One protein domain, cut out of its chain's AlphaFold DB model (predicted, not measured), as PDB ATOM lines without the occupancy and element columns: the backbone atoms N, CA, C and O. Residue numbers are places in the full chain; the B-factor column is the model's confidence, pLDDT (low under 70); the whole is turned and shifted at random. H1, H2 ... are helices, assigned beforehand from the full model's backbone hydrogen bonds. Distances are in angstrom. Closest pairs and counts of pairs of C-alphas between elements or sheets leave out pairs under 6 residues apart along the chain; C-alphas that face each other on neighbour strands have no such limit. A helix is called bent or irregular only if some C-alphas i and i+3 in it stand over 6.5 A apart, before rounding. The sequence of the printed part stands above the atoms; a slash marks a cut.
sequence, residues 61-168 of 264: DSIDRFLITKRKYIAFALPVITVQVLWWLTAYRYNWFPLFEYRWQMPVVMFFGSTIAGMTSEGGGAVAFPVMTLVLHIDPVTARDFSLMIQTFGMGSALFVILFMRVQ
ATOM      1  N   ASP A  61      26.559  23.254  -0.309       69.62
ATOM      2  CA  ASP A  61      25.445  22.357  -0.002       69.62
ATOM      3  C   ASP A  61      25.137  22.354   1.509       69.62
ATOM      4  O   ASP A  61      26.001  22.617   2.356       69.62
ATOM      5  N   SER A  62      23.889  22.056   1.880       59.84
ATOM      6  CA  SER A  62      23.437  22.103   3.283       59.84
ATOM      7  C   SER A  62      24.266  21.181   4.188       59.84
ATOM      8  O   SER A  62      24.473  21.479   5.368       59.84
ATOM      9  N   ILE A  63      24.785  20.090   3.619       61.34
ATOM     10  CA  ILE A  63      25.660  19.125   4.284       61.34
ATOM     11  C   ILE A  63      27.045  19.733   4.528       61.34
ATOM     12  O   ILE A  63      27.528  19.692   5.658       61.34
ATOM     13  N   ASP A  64      27.655  20.377   3.533       64.12
ATOM     14  CA  ASP A  64      28.974  21.008   3.669       64.12
ATOM     15  C   ASP A  64      28.953  22.151   4.688       64.12
ATOM     16  O   ASP A  64      29.830  22.257   5.553       64.12
ATOM     17  N   ARG A  65      27.886  22.957   4.674       63.56
ATOM     18  CA  ARG A  65      27.656  24.016   5.666       63.56
ATOM     19  C   ARG A  65      27.553  23.459   7.086       63.56
ATOM     20  O   ARG A  65      28.094  24.050   8.028       63.56
ATOM     21  N   PHE A  66      26.892  22.315   7.255       64.25
ATOM     22  CA  PHE A  66      26.785  21.629   8.542       64.25
ATOM     23  C   PHE A  66      28.125  21.022   8.991       64.25
ATOM     24  O   PHE A  66      28.522  21.204  10.148       64.25
ATOM     25  N   LEU A  67      28.850  20.368   8.078       66.25
ATOM     26  CA  LEU A  67      30.162  19.767   8.328       66.25
ATOM     27  C   LEU A  67      31.197  20.812   8.763       66.25
ATOM     28  O   LEU A  67      31.951  20.554   9.700       66.25
ATOM     29  N   ILE A  68      31.198  22.000   8.150       65.88
ATOM     30  CA  ILE A  68      32.089  23.114   8.513       65.88
ATOM     31  C   ILE A  68      31.705  23.688   9.883       65.88
ATOM     32  O   ILE A  68      32.541  23.779  10.783       65.88
ATOM     33  N   THR A  69      30.420  23.989  10.095       66.62
ATOM     34  CA  THR A  69      29.934  24.638  11.329       66.62
ATOM     35  C   THR A  69      30.100  23.753  12.570       66.62
ATOM     36  O   THR A  69      30.346  24.246  13.674       66.62
ATOM     37  N   LYS A  70      29.946  22.430  12.426       69.88
ATOM     38  CA  LYS A  70      29.998  21.463  13.537       69.88
ATOM     39  C   LYS A  70      31.229  20.562  13.502       69.88
ATOM     40  O   LYS A  70      31.291  19.600  14.271       69.88
ATOM     41  N   ARG A  71      32.243  20.906  12.703       71.44
ATOM     42  CA  ARG A  71      33.452  20.101  12.472       71.44
ATOM     43  C   ARG A  71      34.087  19.541  13.743       71.44
ATOM     44  O   ARG A  71      34.405  18.361  13.785       71.44
ATOM     45  N   LYS A  72      34.220  20.360  14.794       71.56
ATOM     46  CA  LYS A  72      34.794  19.953  16.095       71.56
ATOM     47  C   LYS A  72      34.001  18.825  16.763       71.56
ATOM     48  O   LYS A  72      34.581  17.872  17.271       71.56
ATOM     49  N   TYR A  73      32.676  18.933  16.743       76.25
ATOM     50  CA  TYR A  73      31.787  17.945  17.349       76.25
ATOM     51  C   TYR A  73      31.756  16.658  16.532       76.25
ATOM     52  O   TYR A  73      31.785  15.580  17.110       76.25
ATOM     53  N   ILE A  74      31.764  16.766  15.203       79.00
ATOM     54  CA  ILE A  74      31.795  15.611  14.297       79.00
ATOM     55  C   ILE A  74      33.120  14.857  14.435       79.00
ATOM     56  O   ILE A  74      33.112  13.636  14.564       79.00
ATOM     57  N   ALA A  75      34.241  15.585  14.484       78.56
ATOM     58  CA  ALA A  75      35.571  15.011  14.664       78.56
ATOM     59  C   ALA A  75      35.653  14.154  15.929       78.56
ATOM     60  O   ALA A  75      36.223  13.072  15.893       78.56
ATOM     61  N   PHE A  76      35.065  14.631  17.028       81.56
ATOM     62  CA  PHE A  76      35.027  13.914  18.298       81.56
ATOM     63  C   PHE A  76      33.992  12.779  18.309       81.56
ATOM     64  O   PHE A  76      34.281  11.680  18.776       81.56
ATOM     65  N   ALA A  77      32.792  13.019  17.779       85.12
ATOM     66  CA  ALA A  77      31.698  12.054  17.817       85.12
ATOM     67  C   ALA A  77      31.979  10.813  16.963       85.12
ATOM     68  O   ALA A  77      31.628   9.712  17.370       85.12
ATOM     69  N   LEU A  78      32.629  10.961  15.808       87.12
ATOM     70  CA  LEU A  78      32.876   9.858  14.877       87.12
ATOM     71  C   LEU A  78      33.694   8.700  15.494       87.12
ATOM     72  O   LEU A  78      33.202   7.568  15.472       87.12
ATOM     73  N   PRO A  79      34.881   8.917  16.093       86.62
ATOM     74  CA  PRO A  79      35.622   7.843  16.753       86.62
ATOM     75  C   PRO A  79      34.897   7.314  17.995       86.62
ATOM     76  O   PRO A  79      34.882   6.103  18.205       86.62
ATOM     77  N   VAL A  80      34.230   8.175  18.775       87.94
ATOM     78  CA  VAL A  80      33.452   7.749  19.954       87.94
ATOM     79  C   VAL A  80      32.331   6.796  19.555       87.94
ATOM     80  O   VAL A  80      32.222   5.711  20.116       87.94
ATOM     81  N   ILE A  81      31.528   7.162  18.555       90.25
ATOM     82  CA  ILE A  81      30.439   6.322  18.049       90.25
ATOM     83  C   ILE A  81      31.008   5.023  17.488       90.25
ATOM     84  O   ILE A  81      30.489   3.958  17.798       90.25
ATOM     85  N   THR A  82      32.097   5.086  16.720       88.94
ATOM     86  CA  THR A  82      32.708   3.894  16.115       88.94
ATOM     87  C   THR A  82      33.160   2.899  17.185       88.94
ATOM     88  O   THR A  82      32.782   1.730  17.138       88.94
ATOM     89  N   VAL A  83      33.912   3.358  18.188       88.50
ATOM     90  CA  VAL A  83      34.392   2.510  19.288       88.50
ATOM     91  C   VAL A  83      33.227   2.000  20.136       88.50
ATOM     92  O   VAL A  83      33.201   0.823  20.488       88.50
ATOM     93  N   GLN A  84      32.231   2.841  20.417       88.88
ATOM     94  CA  GLN A  84      31.072   2.450  21.216       88.88
ATOM     95  C   GLN A  84      30.198   1.415  20.495       88.88
ATOM     96  O   GLN A  84      29.732   0.466  21.121       88.88
ATOM     97  N   VAL A  85      29.999   1.556  19.182       92.12
ATOM     98  CA  VAL A  85      29.280   0.581  18.351       92.12
ATOM     99  C   VAL A  85      30.036  -0.743  18.316       92.12
ATOM    100  O   VAL A  85      29.435  -1.786  18.568       92.12
ATOM    101  N   LEU A  86      31.352  -0.720  18.081       89.75
ATOM    102  CA  LEU A  86      32.185  -1.928  18.123       89.75
ATOM    103  C   LEU A  86      32.105  -2.619  19.491       89.75
ATOM    104  O   LEU A  86      31.959  -3.842  19.559       89.75
ATOM    105  N   TRP A  87      32.130  -1.846  20.577       87.62
ATOM    106  CA  TRP A  87      31.992  -2.374  21.929       87.62
ATOM    107  C   TRP A  87      30.619  -3.014  22.165       87.62
ATOM    108  O   TRP A  87      30.556  -4.146  22.628       87.62
ATOM    109  N   TRP A  88      29.517  -2.356  21.796       89.56
ATOM    110  CA  TRP A  88      28.172  -2.924  21.972       89.56
ATOM    111  C   TRP A  88      27.959  -4.198  21.152       89.56
ATOM    112  O   TRP A  88      27.409  -5.174  21.666       89.56
ATOM    113  N   LEU A  89      28.425  -4.219  19.899       90.69
ATOM    114  CA  LEU A  89      28.325  -5.390  19.027       90.69
ATOM    115  C   LEU A  89      29.081  -6.592  19.606       90.69
ATOM    116  O   LEU A  89      28.568  -7.712  19.610       90.69
ATOM    117  N   THR A  90      30.283  -6.359  20.129       88.19
ATOM    118  CA  THR A  90      31.103  -7.407  20.749       88.19
ATOM    119  C   THR A  90      30.558  -7.837  22.113       88.19
ATOM    120  O   THR A  90      30.428  -9.035  22.359       88.19
ATOM    121  N   ALA A  91      30.128  -6.898  22.958       87.00
ATOM    122  CA  ALA A  91      29.532  -7.188  24.261       87.00
ATOM    123  C   ALA A  91      28.260  -8.041  24.144       87.00
ATOM    124  O   ALA A  91      28.093  -8.987  24.914       87.00
ATOM    125  N   TYR A  92      27.399  -7.758  23.158       89.50
ATOM    126  CA  TYR A  92      26.206  -8.563  22.892       89.50
ATOM    127  C   TYR A  92      26.560  -9.948  22.333       89.50
ATOM    128  O   TYR A  92      26.026 -10.959  22.784       89.50
ATOM    129  N   ARG A  93      27.503 -10.026  21.385       90.94
ATOM    130  CA  ARG A  93      27.881 -11.288  20.730       90.94
ATOM    131  C   ARG A  93      28.595 -12.277  21.655       90.94
ATOM    132  O   ARG A  93      28.445 -13.486  21.460       90.94
ATOM    133  N   TYR A  94      29.389 -11.781  22.602       87.94
ATOM    134  CA  TYR A  94      30.205 -12.587  23.518       87.94
ATOM    135  C   TYR A  94      29.694 -12.586  24.965       87.94
ATOM    136  O   TYR A  94      30.314 -13.209  25.823       87.94
ATOM    137  N   ASN A  95      28.570 -11.914  25.230       85.62
ATOM    138  CA  ASN A  95      27.938 -11.795  26.543       85.62
ATOM    139  C   ASN A  95      28.923 -11.383  27.653       85.62
ATOM    140  O   ASN A  95      29.119 -12.096  28.631       85.62
ATOM    141  N   TRP A  96      29.567 -10.224  27.493       83.56
ATOM    142  CA  TRP A  96      30.554  -9.707  28.455       83.56
ATOM    143  C   TRP A  96      29.935  -9.065  29.703       83.56
ATOM    144  O   TRP A  96      30.658  -8.664  30.610       83.56
ATOM    145  N   PHE A  97      28.609  -8.967  29.781       81.88
ATOM    146  CA  PHE A  97      27.916  -8.340  30.908       81.88
ATOM    147  C   PHE A  97      28.246  -8.962  32.279       81.88
ATOM    148  O   PHE A  97      28.504  -8.192  33.203       81.88
ATOM    149  N   PRO A  98      28.372 -10.297  32.431       86.12
ATOM    150  CA  PRO A  98      28.755 -10.903  33.709       86.12
ATOM    151  C   PRO A  98      30.174 -10.534  34.169       86.12
ATOM    152  O   PRO A  98      30.463 -10.564  35.362       86.12
ATOM    153  N   LEU A  99      31.079 -10.141  33.258       81.75
ATOM    154  CA  LEU A  99      32.437  -9.726  33.637       81.75
ATOM    155  C   LEU A  99      32.442  -8.435  34.465       81.75
ATOM    156  O   LEU A  99      33.379  -8.222  35.234       81.75
ATOM    157  N   PHE A 100      31.414  -7.589  34.342       81.31
ATOM    158  CA  PHE A 100      31.321  -6.365  35.135       81.31
ATOM    159  C   PHE A 100      31.153  -6.643  36.628       81.31
ATOM    160  O   PHE A 100      31.665  -5.868  37.428       81.31
ATOM    161  N   GLU A 101      30.525  -7.754  37.013       81.25
ATOM    162  CA  GLU A 101      30.358  -8.114  38.426       81.25
ATOM    163  C   GLU A 101      31.707  -8.423  39.089       81.25
ATOM    164  O   GLU A 101      31.977  -7.996  40.211       81.25
ATOM    165  N   TYR A 102      32.602  -9.093  38.357       81.38
ATOM    166  CA  TYR A 102      33.901  -9.524  38.876       81.38
ATOM    167  C   TYR A 102      35.033  -8.514  38.648       81.38
ATOM    168  O   TYR A 102      36.029  -8.539  39.372       81.38
ATOM    169  N   ARG A 103      34.931  -7.650  37.628       82.44
ATOM    170  CA  ARG A 103      36.021  -6.766  37.167       82.44
ATOM    171  C   ARG A 103      35.620  -5.288  37.067       82.44
ATOM    172  O   ARG A 103      36.219  -4.543  36.289       82.44
ATOM    173  N   TRP A 104      34.654  -4.833  37.869       84.56
ATOM    174  CA  TRP A 104      34.196  -3.430  37.901       84.56
ATOM    175  C   TRP A 104      35.317  -2.408  38.159       84.56
ATOM    176  O   TRP A 104      35.209  -1.247  37.762       84.56
ATOM    177  N   GLN A 105      36.415  -2.831  38.791       85.75
ATOM    178  CA  GLN A 105      37.569  -1.983  39.072       85.75
ATOM    179  C   GLN A 105      38.266  -1.526  37.781       85.75
ATOM    180  O   GLN A 105      38.806  -0.422  37.737       85.75
ATOM    181  N   MET A 106      38.238  -2.334  36.711       83.25
ATOM    182  CA  MET A 106      38.951  -2.027  35.466       83.25
ATOM    183  C   MET A 106      38.398  -0.779  34.751       83.25
ATOM    184  O   MET A 106      39.194   0.112  34.457       83.25
ATOM    185  N   PRO A 107      37.074  -0.623  34.538       86.62
ATOM    186  CA  PRO A 107      36.496   0.625  34.029       86.62
ATOM    187  C   PRO A 107      36.855   1.868  34.851       86.62
ATOM    188  O   PRO A 107      37.141   2.916  34.278       86.62
ATOM    189  N   VAL A 108      36.882   1.759  36.184       86.88
ATOM    190  CA  VAL A 108      37.212   2.886  37.074       86.88
ATOM    191  C   VAL A 108      38.667   3.306  36.893       86.88
ATOM    192  O   VAL A 108      38.948   4.486  36.678       86.88
ATOM    193  N   VAL A 109      39.593   2.345  36.914       85.75
ATOM    194  CA  VAL A 109      41.014   2.611  36.653       85.75
ATOM    195  C   VAL A 109      41.193   3.213  35.263       85.75
ATOM    196  O   VAL A 109      41.968   4.154  35.110       85.75
ATOM    197  N   MET A 110      40.455   2.730  34.262       86.50
ATOM    198  CA  MET A 110      40.543   3.261  32.904       86.50
ATOM    199  C   MET A 110      39.978   4.669  32.770       86.50
ATOM    200  O   MET A 110      40.569   5.458  32.047       86.50
ATOM    201  N   PHE A 111      38.914   5.025  33.486       86.69
ATOM    202  CA  PHE A 111      38.379   6.386  33.484       86.69
ATOM    203  C   PHE A 111      39.407   7.405  34.001       86.69
ATOM    204  O   PHE A 111      39.671   8.432  33.366       86.69
ATOM    205  N   PHE A 112      40.049   7.109  35.134       84.31
ATOM    206  CA  PHE A 112      41.114   7.965  35.663       84.31
ATOM    207  C   PHE A 112      42.372   7.906  34.793       84.31
ATOM    208  O   PHE A 112      42.955   8.945  34.483       84.31
ATOM    209  N   GLY A 113      42.750   6.710  34.340       82.81
ATOM    210  CA  GLY A 113      43.894   6.479  33.467       82.81
ATOM    211  C   GLY A 113      43.789   7.250  32.154       82.81
ATOM    212  O   GLY A 113      44.740   7.927  31.781       82.81
ATOM    213  N   SER A 114      42.629   7.236  31.491       81.38
ATOM    214  CA  SER A 114      42.392   7.984  30.251       81.38
ATOM    215  C   SER A 114      42.382   9.491  30.473       81.38
ATOM    216  O   SER A 114      42.828  10.238  29.606       81.38
ATOM    217  N   THR A 115      41.898   9.950  31.630       82.69
ATOM    218  CA  THR A 115      41.896  11.377  31.976       82.69
ATOM    219  C   THR A 115      43.326  11.882  32.161       82.69
ATOM    220  O   THR A 115      43.707  12.880  31.556       82.69
ATOM    221  N   ILE A 116      44.146  11.161  32.934       79.94
ATOM    222  CA  ILE A 116      45.569  11.485  33.122       79.94
ATOM    223  C   ILE A 116      46.311  11.395  31.787       79.94
ATOM    224  O   ILE A 116      47.045  12.318  31.442       79.94
ATOM    225  N   ALA A 117      46.060  10.340  31.008       78.44
ATOM    226  CA  ALA A 117      46.633  10.175  29.680       78.44
ATOM    227  C   ALA A 117      46.311  11.365  28.777       78.44
ATOM    228  O   ALA A 117      47.222  11.931  28.201       78.44
ATOM    229  N   GLY A 118      45.054  11.814  28.714       75.00
ATOM    230  CA  GLY A 118      44.655  12.959  27.889       75.00
ATOM    231  C   GLY A 118      45.270  14.295  28.320       75.00
ATOM    232  O   GLY A 118      45.429  15.190  27.495       75.00
ATOM    233  N   MET A 119      45.649  14.434  29.593       72.31
ATOM    234  CA  MET A 119      46.367  15.608  30.107       72.31
ATOM    235  C   MET A 119      47.883  15.545  29.861       72.31
ATOM    236  O   MET A 119      48.586  16.523  30.119       72.31
ATOM    237  N   THR A 120      48.398  14.420  29.363       73.12
ATOM    238  CA  THR A 120      49.821  14.196  29.095       73.12
ATOM    239  C   THR A 120      50.039  13.761  27.644       73.12
ATOM    240  O   THR A 120      49.118  13.363  26.946       73.12
ATOM    241  N   SER A 121      51.269  13.837  27.142       64.00
ATOM    242  CA  SER A 121      51.621  13.253  25.837       64.00
ATOM    243  C   SER A 121      51.959  11.757  25.936       64.00
ATOM    244  O   SER A 121      52.576  11.206  25.029       64.00
ATOM    245  N   GLU A 122      51.603  11.123  27.053       68.69
ATOM    246  CA  GLU A 122      51.956   9.757  27.414       68.69
ATOM    247  C   GLU A 122      50.700   8.876  27.314       68.69
ATOM    248  O   GLU A 122      49.631   9.231  27.814       68.69
ATOM    249  N   GLY A 123      50.788   7.747  26.607       68.88
ATOM    250  CA  GLY A 123      49.618   6.906  26.336       68.88
ATOM    251  C   GLY A 123      49.016   6.309  27.614       68.88
ATOM    252  O   GLY A 123      49.730   6.011  28.567       68.88
ATOM    253  N   GLY A 124      47.703   6.048  27.634       69.75
ATOM    254  CA  GLY A 124      47.014   5.538  28.836       69.75
ATOM    255  C   GLY A 124      47.552   4.219  29.394       69.75
ATOM    256  O   GLY A 124      47.441   3.979  30.595       69.75
ATOM    257  N   GLY A 125      48.221   3.416  28.560       69.19
ATOM    258  CA  GLY A 125      48.935   2.209  28.984       69.19
ATOM    259  C   GLY A 125      50.020   2.462  30.040       69.19
ATOM    260  O   GLY A 125      50.229   1.622  30.908       69.19
ATOM    261  N   ALA A 126      50.647   3.641  30.037       72.31
ATOM    262  CA  ALA A 126      51.714   4.018  30.964       72.31
ATOM    263  C   ALA A 126      51.230   4.156  32.421       72.31
ATOM    264  O   ALA A 126      51.973   3.874  33.360       72.31
ATOM    265  N   VAL A 127      49.966   4.551  32.612       75.38
ATOM    266  CA  VAL A 127      49.313   4.648  33.930       75.38
ATOM    267  C   VAL A 127      48.539   3.368  34.246       75.38
ATOM    268  O   VAL A 127      48.541   2.897  35.382       75.38
ATOM    269  N   ALA A 128      47.902   2.771  33.237       78.31
ATOM    270  CA  ALA A 128      47.121   1.551  33.386       78.31
ATOM    271  C   ALA A 128      47.993   0.349  33.788       78.31
ATOM    272  O   ALA A 128      47.592  -0.438  34.642       78.31
ATOM    273  N   PHE A 129      49.196   0.220  33.222       77.00
ATOM    274  CA  PHE A 129      50.074  -0.926  33.451       77.00
ATOM    275  C   PHE A 129      50.553  -1.056  34.910       77.00
ATOM    276  O   PHE A 129      50.359  -2.131  35.488       77.00
ATOM    277  N   PRO A 130      51.096  -0.009  35.571       74.00
ATOM    278  CA  PRO A 130      51.439  -0.085  36.992       74.00
ATOM    279  C   PRO A 130      50.231  -0.374  37.881       74.00
ATOM    280  O   PRO A 130      50.340  -1.162  38.812       74.00
ATOM    281  N   VAL A 131      49.064   0.212  37.592       80.81
ATOM    282  CA  VAL A 131      47.864  -0.024  38.408       80.81
ATOM    283  C   VAL A 131      47.379  -1.470  38.260       80.81
ATOM    284  O   VAL A 131      47.098  -2.130  39.257       80.81
ATOM    285  N   MET A 132      47.343  -2.011  37.043       78.00
ATOM    286  CA  MET A 132      46.931  -3.400  36.820       78.00
ATOM    287  C   MET A 132      47.901  -4.411  37.442       78.00
ATOM    288  O   MET A 132      47.459  -5.395  38.029       78.00
ATOM    289  N   THR A 133      49.208  -4.166  37.346       74.06
ATOM    290  CA  THR A 133      50.228  -5.117  37.816       74.06
ATOM    291  C   THR A 133      50.525  -5.003  39.312       74.06
ATOM    292  O   THR A 133      50.727  -6.024  39.965       74.06
ATOM    293  N   LEU A 134      50.534  -3.792  39.881       74.75
ATOM    294  CA  LEU A 134      50.897  -3.563  41.288       74.75
ATOM    295  C   LEU A 134      49.690  -3.489  42.227       74.75
ATOM    296  O   LEU A 134      49.816  -3.895  43.375       74.75
ATOM    297  N   VAL A 135      48.546  -2.963  41.771       80.00
ATOM    298  CA  VAL A 135      47.353  -2.788  42.624       80.00
ATOM    299  C   VAL A 135      46.377  -3.947  42.451       80.00
ATOM    300  O   VAL A 135      45.835  -4.447  43.429       80.00
ATOM    301  N   LEU A 136      46.147  -4.381  41.209       80.75
ATOM    302  CA  LEU A 136      45.181  -5.442  40.898       80.75
ATOM    303  C   LEU A 136      45.812  -6.838  40.774       80.75
ATOM    304  O   LEU A 136      45.077  -7.801  40.563       80.75
ATOM    305  N   HIS A 137      47.142  -6.945  40.898       79.50
ATOM    306  CA  HIS A 137      47.906  -8.195  40.770       79.50
ATOM    307  C   HIS A 137      47.545  -9.014  39.515       79.50
ATOM    308  O   HIS A 137      47.472 -10.242  39.551       79.50
ATOM    309  N   ILE A 138      47.287  -8.330  38.396       80.50
ATOM    310  CA  ILE A 138      47.046  -8.960  37.096       80.50
ATOM    311  C   ILE A 138      48.392  -9.344  36.480       80.50
ATOM    312  O   ILE A 138      49.381  -8.622  36.622       80.50
ATOM    313  N   ASP A 139      48.406 -10.476  35.778       79.94
ATOM    314  CA  ASP A 139      49.582 -10.966  35.073       79.94
ATOM    315  C   ASP A 139      50.188  -9.889  34.136       79.94
ATOM    316  O   ASP A 139      49.447  -9.243  33.378       79.94
ATOM    317  N   PRO A 140      51.520  -9.675  34.159       72.38
ATOM    318  CA  PRO A 140      52.178  -8.653  33.347       72.38
ATOM    319  C   PRO A 140      51.982  -8.810  31.838       72.38
ATOM    320  O   PRO A 140      51.971  -7.798  31.135       72.38
ATOM    321  N   VAL A 141      51.821 -10.033  31.322       76.94
ATOM    322  CA  VAL A 141      51.577 -10.267  29.891       76.94
ATOM    323  C   VAL A 141      50.190  -9.751  29.525       76.94
ATOM    324  O   VAL A 141      50.049  -8.943  28.610       76.94
ATOM    325  N   THR A 142      49.181 -10.097  30.326       81.38
ATOM    326  CA  THR A 142      47.803  -9.622  30.115       81.38
ATOM    327  C   THR A 142      47.698  -8.099  30.251       81.38
ATOM    328  O   THR A 142      47.051  -7.435  29.441       81.38
ATOM    329  N   ALA A 143      48.361  -7.515  31.254       79.88
ATOM    330  CA  ALA A 143      48.367  -6.067  31.463       79.88
ATOM    331  C   ALA A 143      49.053  -5.310  30.311       79.88
ATOM    332  O   ALA A 143      48.639  -4.205  29.959       79.88
ATOM    333  N   ARG A 144      50.091  -5.896  29.706       77.31
ATOM    334  CA  ARG A 144      50.784  -5.338  28.539       77.31
ATOM    335  C   ARG A 144      49.882  -5.327  27.312       77.31
ATOM    336  O   ARG A 144      49.737  -4.281  26.686       77.31
ATOM    337  N   ASP A 145      49.255  -6.456  27.000       84.25
ATOM    338  CA  ASP A 145      48.374  -6.575  25.836       84.25
ATOM    339  C   ASP A 145      47.201  -5.598  25.950       84.25
ATOM    340  O   ASP A 145      46.880  -4.881  25.001       84.25
ATOM    341  N   PHE A 146      46.643  -5.457  27.153       83.06
ATOM    342  CA  PHE A 146      45.614  -4.463  27.430       83.06
ATOM    343  C   PHE A 146      46.110  -3.021  27.225       83.06
ATOM    344  O   PHE A 146      45.431  -2.211  26.590       83.06
ATOM    345  N   SER A 147      47.320  -2.692  27.686       82.25
ATOM    346  CA  SER A 147      47.947  -1.383  27.458       82.25
ATOM    347  C   SER A 147      48.208  -1.089  25.977       82.25
ATOM    348  O   SER A 147      47.980   0.040  25.534       82.25
ATOM    349  N   LEU A 148      48.637  -2.084  25.195       83.12
ATOM    350  CA  LEU A 148      48.829  -1.966  23.745       83.12
ATOM    351  C   LEU A 148      47.496  -1.770  23.010       83.12
ATOM    352  O   LEU A 148      47.412  -0.948  22.091       83.12
ATOM    353  N   MET A 149      46.432  -2.449  23.449       86.12
ATOM    354  CA  MET A 149      45.081  -2.234  22.930       86.12
ATOM    355  C   MET A 149      44.599  -0.805  23.199       86.12
ATOM    356  O   MET A 149      44.206  -0.111  22.259       86.12
ATOM    357  N   ILE A 150      44.684  -0.324  24.447       84.12
ATOM    358  CA  ILE A 150      44.304   1.057  24.808       84.12
ATOM    359  C   ILE A 150      45.077   2.062  23.966       84.12
ATOM    360  O   ILE A 150      44.515   3.051  23.500       84.12
ATOM    361  N   GLN A 151      46.367   1.818  23.764       83.88
ATOM    362  CA  GLN A 151      47.221   2.707  23.001       83.88
ATOM    363  C   GLN A 151      46.808   2.768  21.526       83.88
ATOM    364  O   GLN A 151      46.686   3.861  20.976       83.88
ATOM    365  N   THR A 152      46.507   1.621  20.917       85.50
ATOM    366  CA  THR A 152      46.074   1.526  19.516       85.50
ATOM    367  C   THR A 152      44.739   2.235  19.288       85.50
ATOM    368  O   THR A 152      44.632   3.078  18.398       85.50
ATOM    369  N   PHE A 153      43.729   1.961  20.119       86.31
ATOM    370  CA  PHE A 153      42.419   2.605  19.985       86.31
ATOM    371  C   PHE A 153      42.449   4.075  20.412       86.31
ATOM    372  O   PHE A 153      41.890   4.927  19.724       86.31
ATOM    373  N   GLY A 154      43.119   4.395  21.518       84.19
ATOM    374  CA  GLY A 154      43.179   5.738  22.088       84.19
ATOM    375  C   GLY A 154      44.002   6.702  21.239       84.19
ATOM    376  O   GLY A 154      43.467   7.704  20.760       84.19
ATOM    377  N   MET A 155      45.283   6.394  20.998       85.00
ATOM    378  CA  MET A 155      46.138   7.256  20.172       85.00
ATOM    379  C   MET A 155      45.695   7.262  18.707       85.00
ATOM    380  O   MET A 155      45.758   8.311  18.071       85.00
ATOM    381  N   GLY A 156      45.172   6.144  18.188       87.38
ATOM    382  CA  GLY A 156      44.586   6.092  16.845       87.38
ATOM    383  C   GLY A 156      43.373   7.017  16.694       87.38
ATOM    384  O   GLY A 156      43.298   7.789  15.738       87.38
ATOM    385  N   SER A 157      42.466   7.019  17.675       85.00
ATOM    386  CA  SER A 157      41.310   7.927  17.691       85.00
ATOM    387  C   SER A 157      41.735   9.392  17.813       85.00
ATOM    388  O   SER A 157      41.195  10.251  17.115       85.00
ATOM    389  N   ALA A 158      42.733   9.690  18.650       83.94
ATOM    390  CA  ALA A 158      43.282  11.039  18.779       83.94
ATOM    391  C   ALA A 158      43.942  11.519  17.474       83.94
ATOM    392  O   ALA A 158      43.703  12.646  17.042       83.94
ATOM    393  N   LEU A 159      44.712  10.653  16.804       84.94
ATOM    394  CA  LEU A 159      45.316  10.946  15.505       84.94
ATOM    395  C   LEU A 159      44.247  11.232  14.445       84.94
ATOM    396  O   LEU A 159      44.373  12.204  13.701       84.94
ATOM    397  N   PHE A 160      43.170  10.444  14.406       85.62
ATOM    398  CA  PHE A 160      42.041  10.699  13.512       85.62
ATOM    399  C   PHE A 160      41.439  12.093  13.744       85.62
ATOM    400  O   PHE A 160      41.286  12.858  12.793       85.62
ATOM    401  N   VAL A 161      41.159  12.458  15.000       83.44
ATOM    402  CA  VAL A 161      40.618  13.780  15.370       83.44
ATOM    403  C   VAL A 161      41.553  14.903  14.918       83.44
ATOM    404  O   VAL A 161      41.105  15.889  14.333       83.44
ATOM    405  N   ILE A 162      42.854  14.742  15.154       80.81
ATOM    406  CA  ILE A 162      43.893  15.700  14.776       80.81
ATOM    407  C   ILE A 162      43.919  15.929  13.258       80.81
ATOM    408  O   ILE A 162      43.903  17.078  12.804       80.81
ATOM    409  N   LEU A 163      43.931  14.843  12.478       82.50
ATOM    410  CA  LEU A 163      43.960  14.898  11.017       82.50
ATOM    411  C   LEU A 163      42.656  15.482  10.463       82.50
ATOM    412  O   LEU A 163      42.686  16.376   9.615       82.50
ATOM    413  N   PHE A 164      41.512  15.046  10.993       79.94
ATOM    414  CA  PHE A 164      40.196  15.505  10.559       79.94
ATOM    415  C   PHE A 164      39.958  16.985  10.886       79.94
ATOM    416  O   PHE A 164      39.392  17.715  10.070       79.94
ATOM    417  N   MET A 165      40.429  17.477  12.037       72.94
ATOM    418  CA  MET A 165      40.344  18.897  12.404       72.94
ATOM    419  C   MET A 165      41.413  19.775  11.738       72.94
ATOM    420  O   MET A 165      41.300  20.996  11.813       72.94
ATOM    421  N   ARG A 166      42.407  19.197  11.043       71.44
ATOM    422  CA  ARG A 166      43.581  19.920  10.507       71.44
ATOM    423  C   ARG A 166      44.189  20.865  11.547       71.44
ATOM    424  O   ARG A 166      44.396  22.057  11.298       71.44
ATOM    425  N   VAL A 167      44.426  20.325  12.737       73.25
ATOM    426  CA  VAL A 167      45.126  21.034  13.813       73.25
ATOM    427  C   VAL A 167      46.483  21.526  13.298       73.25
ATOM    428  O   VAL A 167      47.134  20.810  12.533       73.25
ATOM    429  N   GLN A 168      46.916  22.728  13.702       64.56
ATOM    430  CA  GLN A 168      48.279  23.185  13.406       64.56
ATOM    431  C   GLN A 168      49.288  22.263  14.070       64.56
ATOM    432  O   GLN A 168      49.483  22.293  15.283       64.56
TER     433      GLN A 168
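What this domain is: This is residues 61 to 168 of the 264 residues of an uncharacterized protein of Oesophagostomum dentatum (UniProt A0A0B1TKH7). Two long helices, H2 and H6, make a V: H2 meets H6 with residues 71 to 79, and its far part, residues 89 to 94, stands free. In the other limb the helical hairpin of H4 and H5 covers the first part of H6, with H5 packed on H6 and H4 on H5; short H3 lies in the turn from H2 to H4, and H1 lies past the point of the V. The printed part has 108 residues with six named helices, H1 to H6 in chain order, and no named strand; the class is all helix. The whole is loose, with a radius of gyration of the C-alphas of 16.6 A, and only just elongated, spanning 55 by 34 by 19 A.

Where its parts are: Start at C-alpha 62, at (23.437, 22.103, 3.283), where H1 begins; it runs to residue 69. H2 follows, residues 71 to 94, and is 34.7 A long; it is neither bent nor irregular, but only just, with C-alphas 76 and 79 at 6.3 A. H3 holds residues 99 to 103 and is 5.8 A long. Find C-alpha 105 at (37.569, -1.983, 39.072); from there H4 runs 21.6 A to residue 119. H5, residues 125 to 135, spans 14.6 A and is also only just neither bent nor irregular, with C-alphas 127 and 130 at 6.0 A. H6, residues 140 to 165, is 36.6 A long and ends at C-alpha 165, at (40.344, 18.897, 12.404).

How they stand to each other: Look first at H1 and H2: they are close but not clearly touching, about perpendicular at 79 degrees, and their closest C-alphas, Leu 67 and Ile 74, are 7.5 A apart. H2 touches H6 with residues 71 to 79 alone, closest at the C-alphas of Ala 75 and Val 161, 5.2 A; they run opposite ways at a shallow tilt of 34 degrees, only just short of steep. H3 is apart from H2, and H3 and H4 meet only through their link. H4 and H5 are a hairpin and touch, closest at the C-alphas of Gly 113 and Val 127, 5.7 A, opposite ways at a tilt of 36 degrees, only just steep. H5 and H6 are a hairpin too: they touch, closest at the C-alphas of Gly 125 and Ser 147, 4.0 A, opposite ways at a shallow tilt of 26 degrees, and H6 does so with residues 140 to 151 alone. H4 and H6 are near each other, and H2 is apart from H4 and H5. In H1, H3, H4 and H6 every O i to N i+4 pair is within hydrogen-bond range; in H2 it is 18 of 20 and in H5 5 of 7.

The domain as a whole: The C-alphas farthest apart are those of Asp 61 and His 137, at 55.7 A. The printed part has no cut, and the five links between the helices are tight. Look for pLDDT under 70 at residues 61 to 70, 121 to 125 and 168; the mean of the printed part is 79.9.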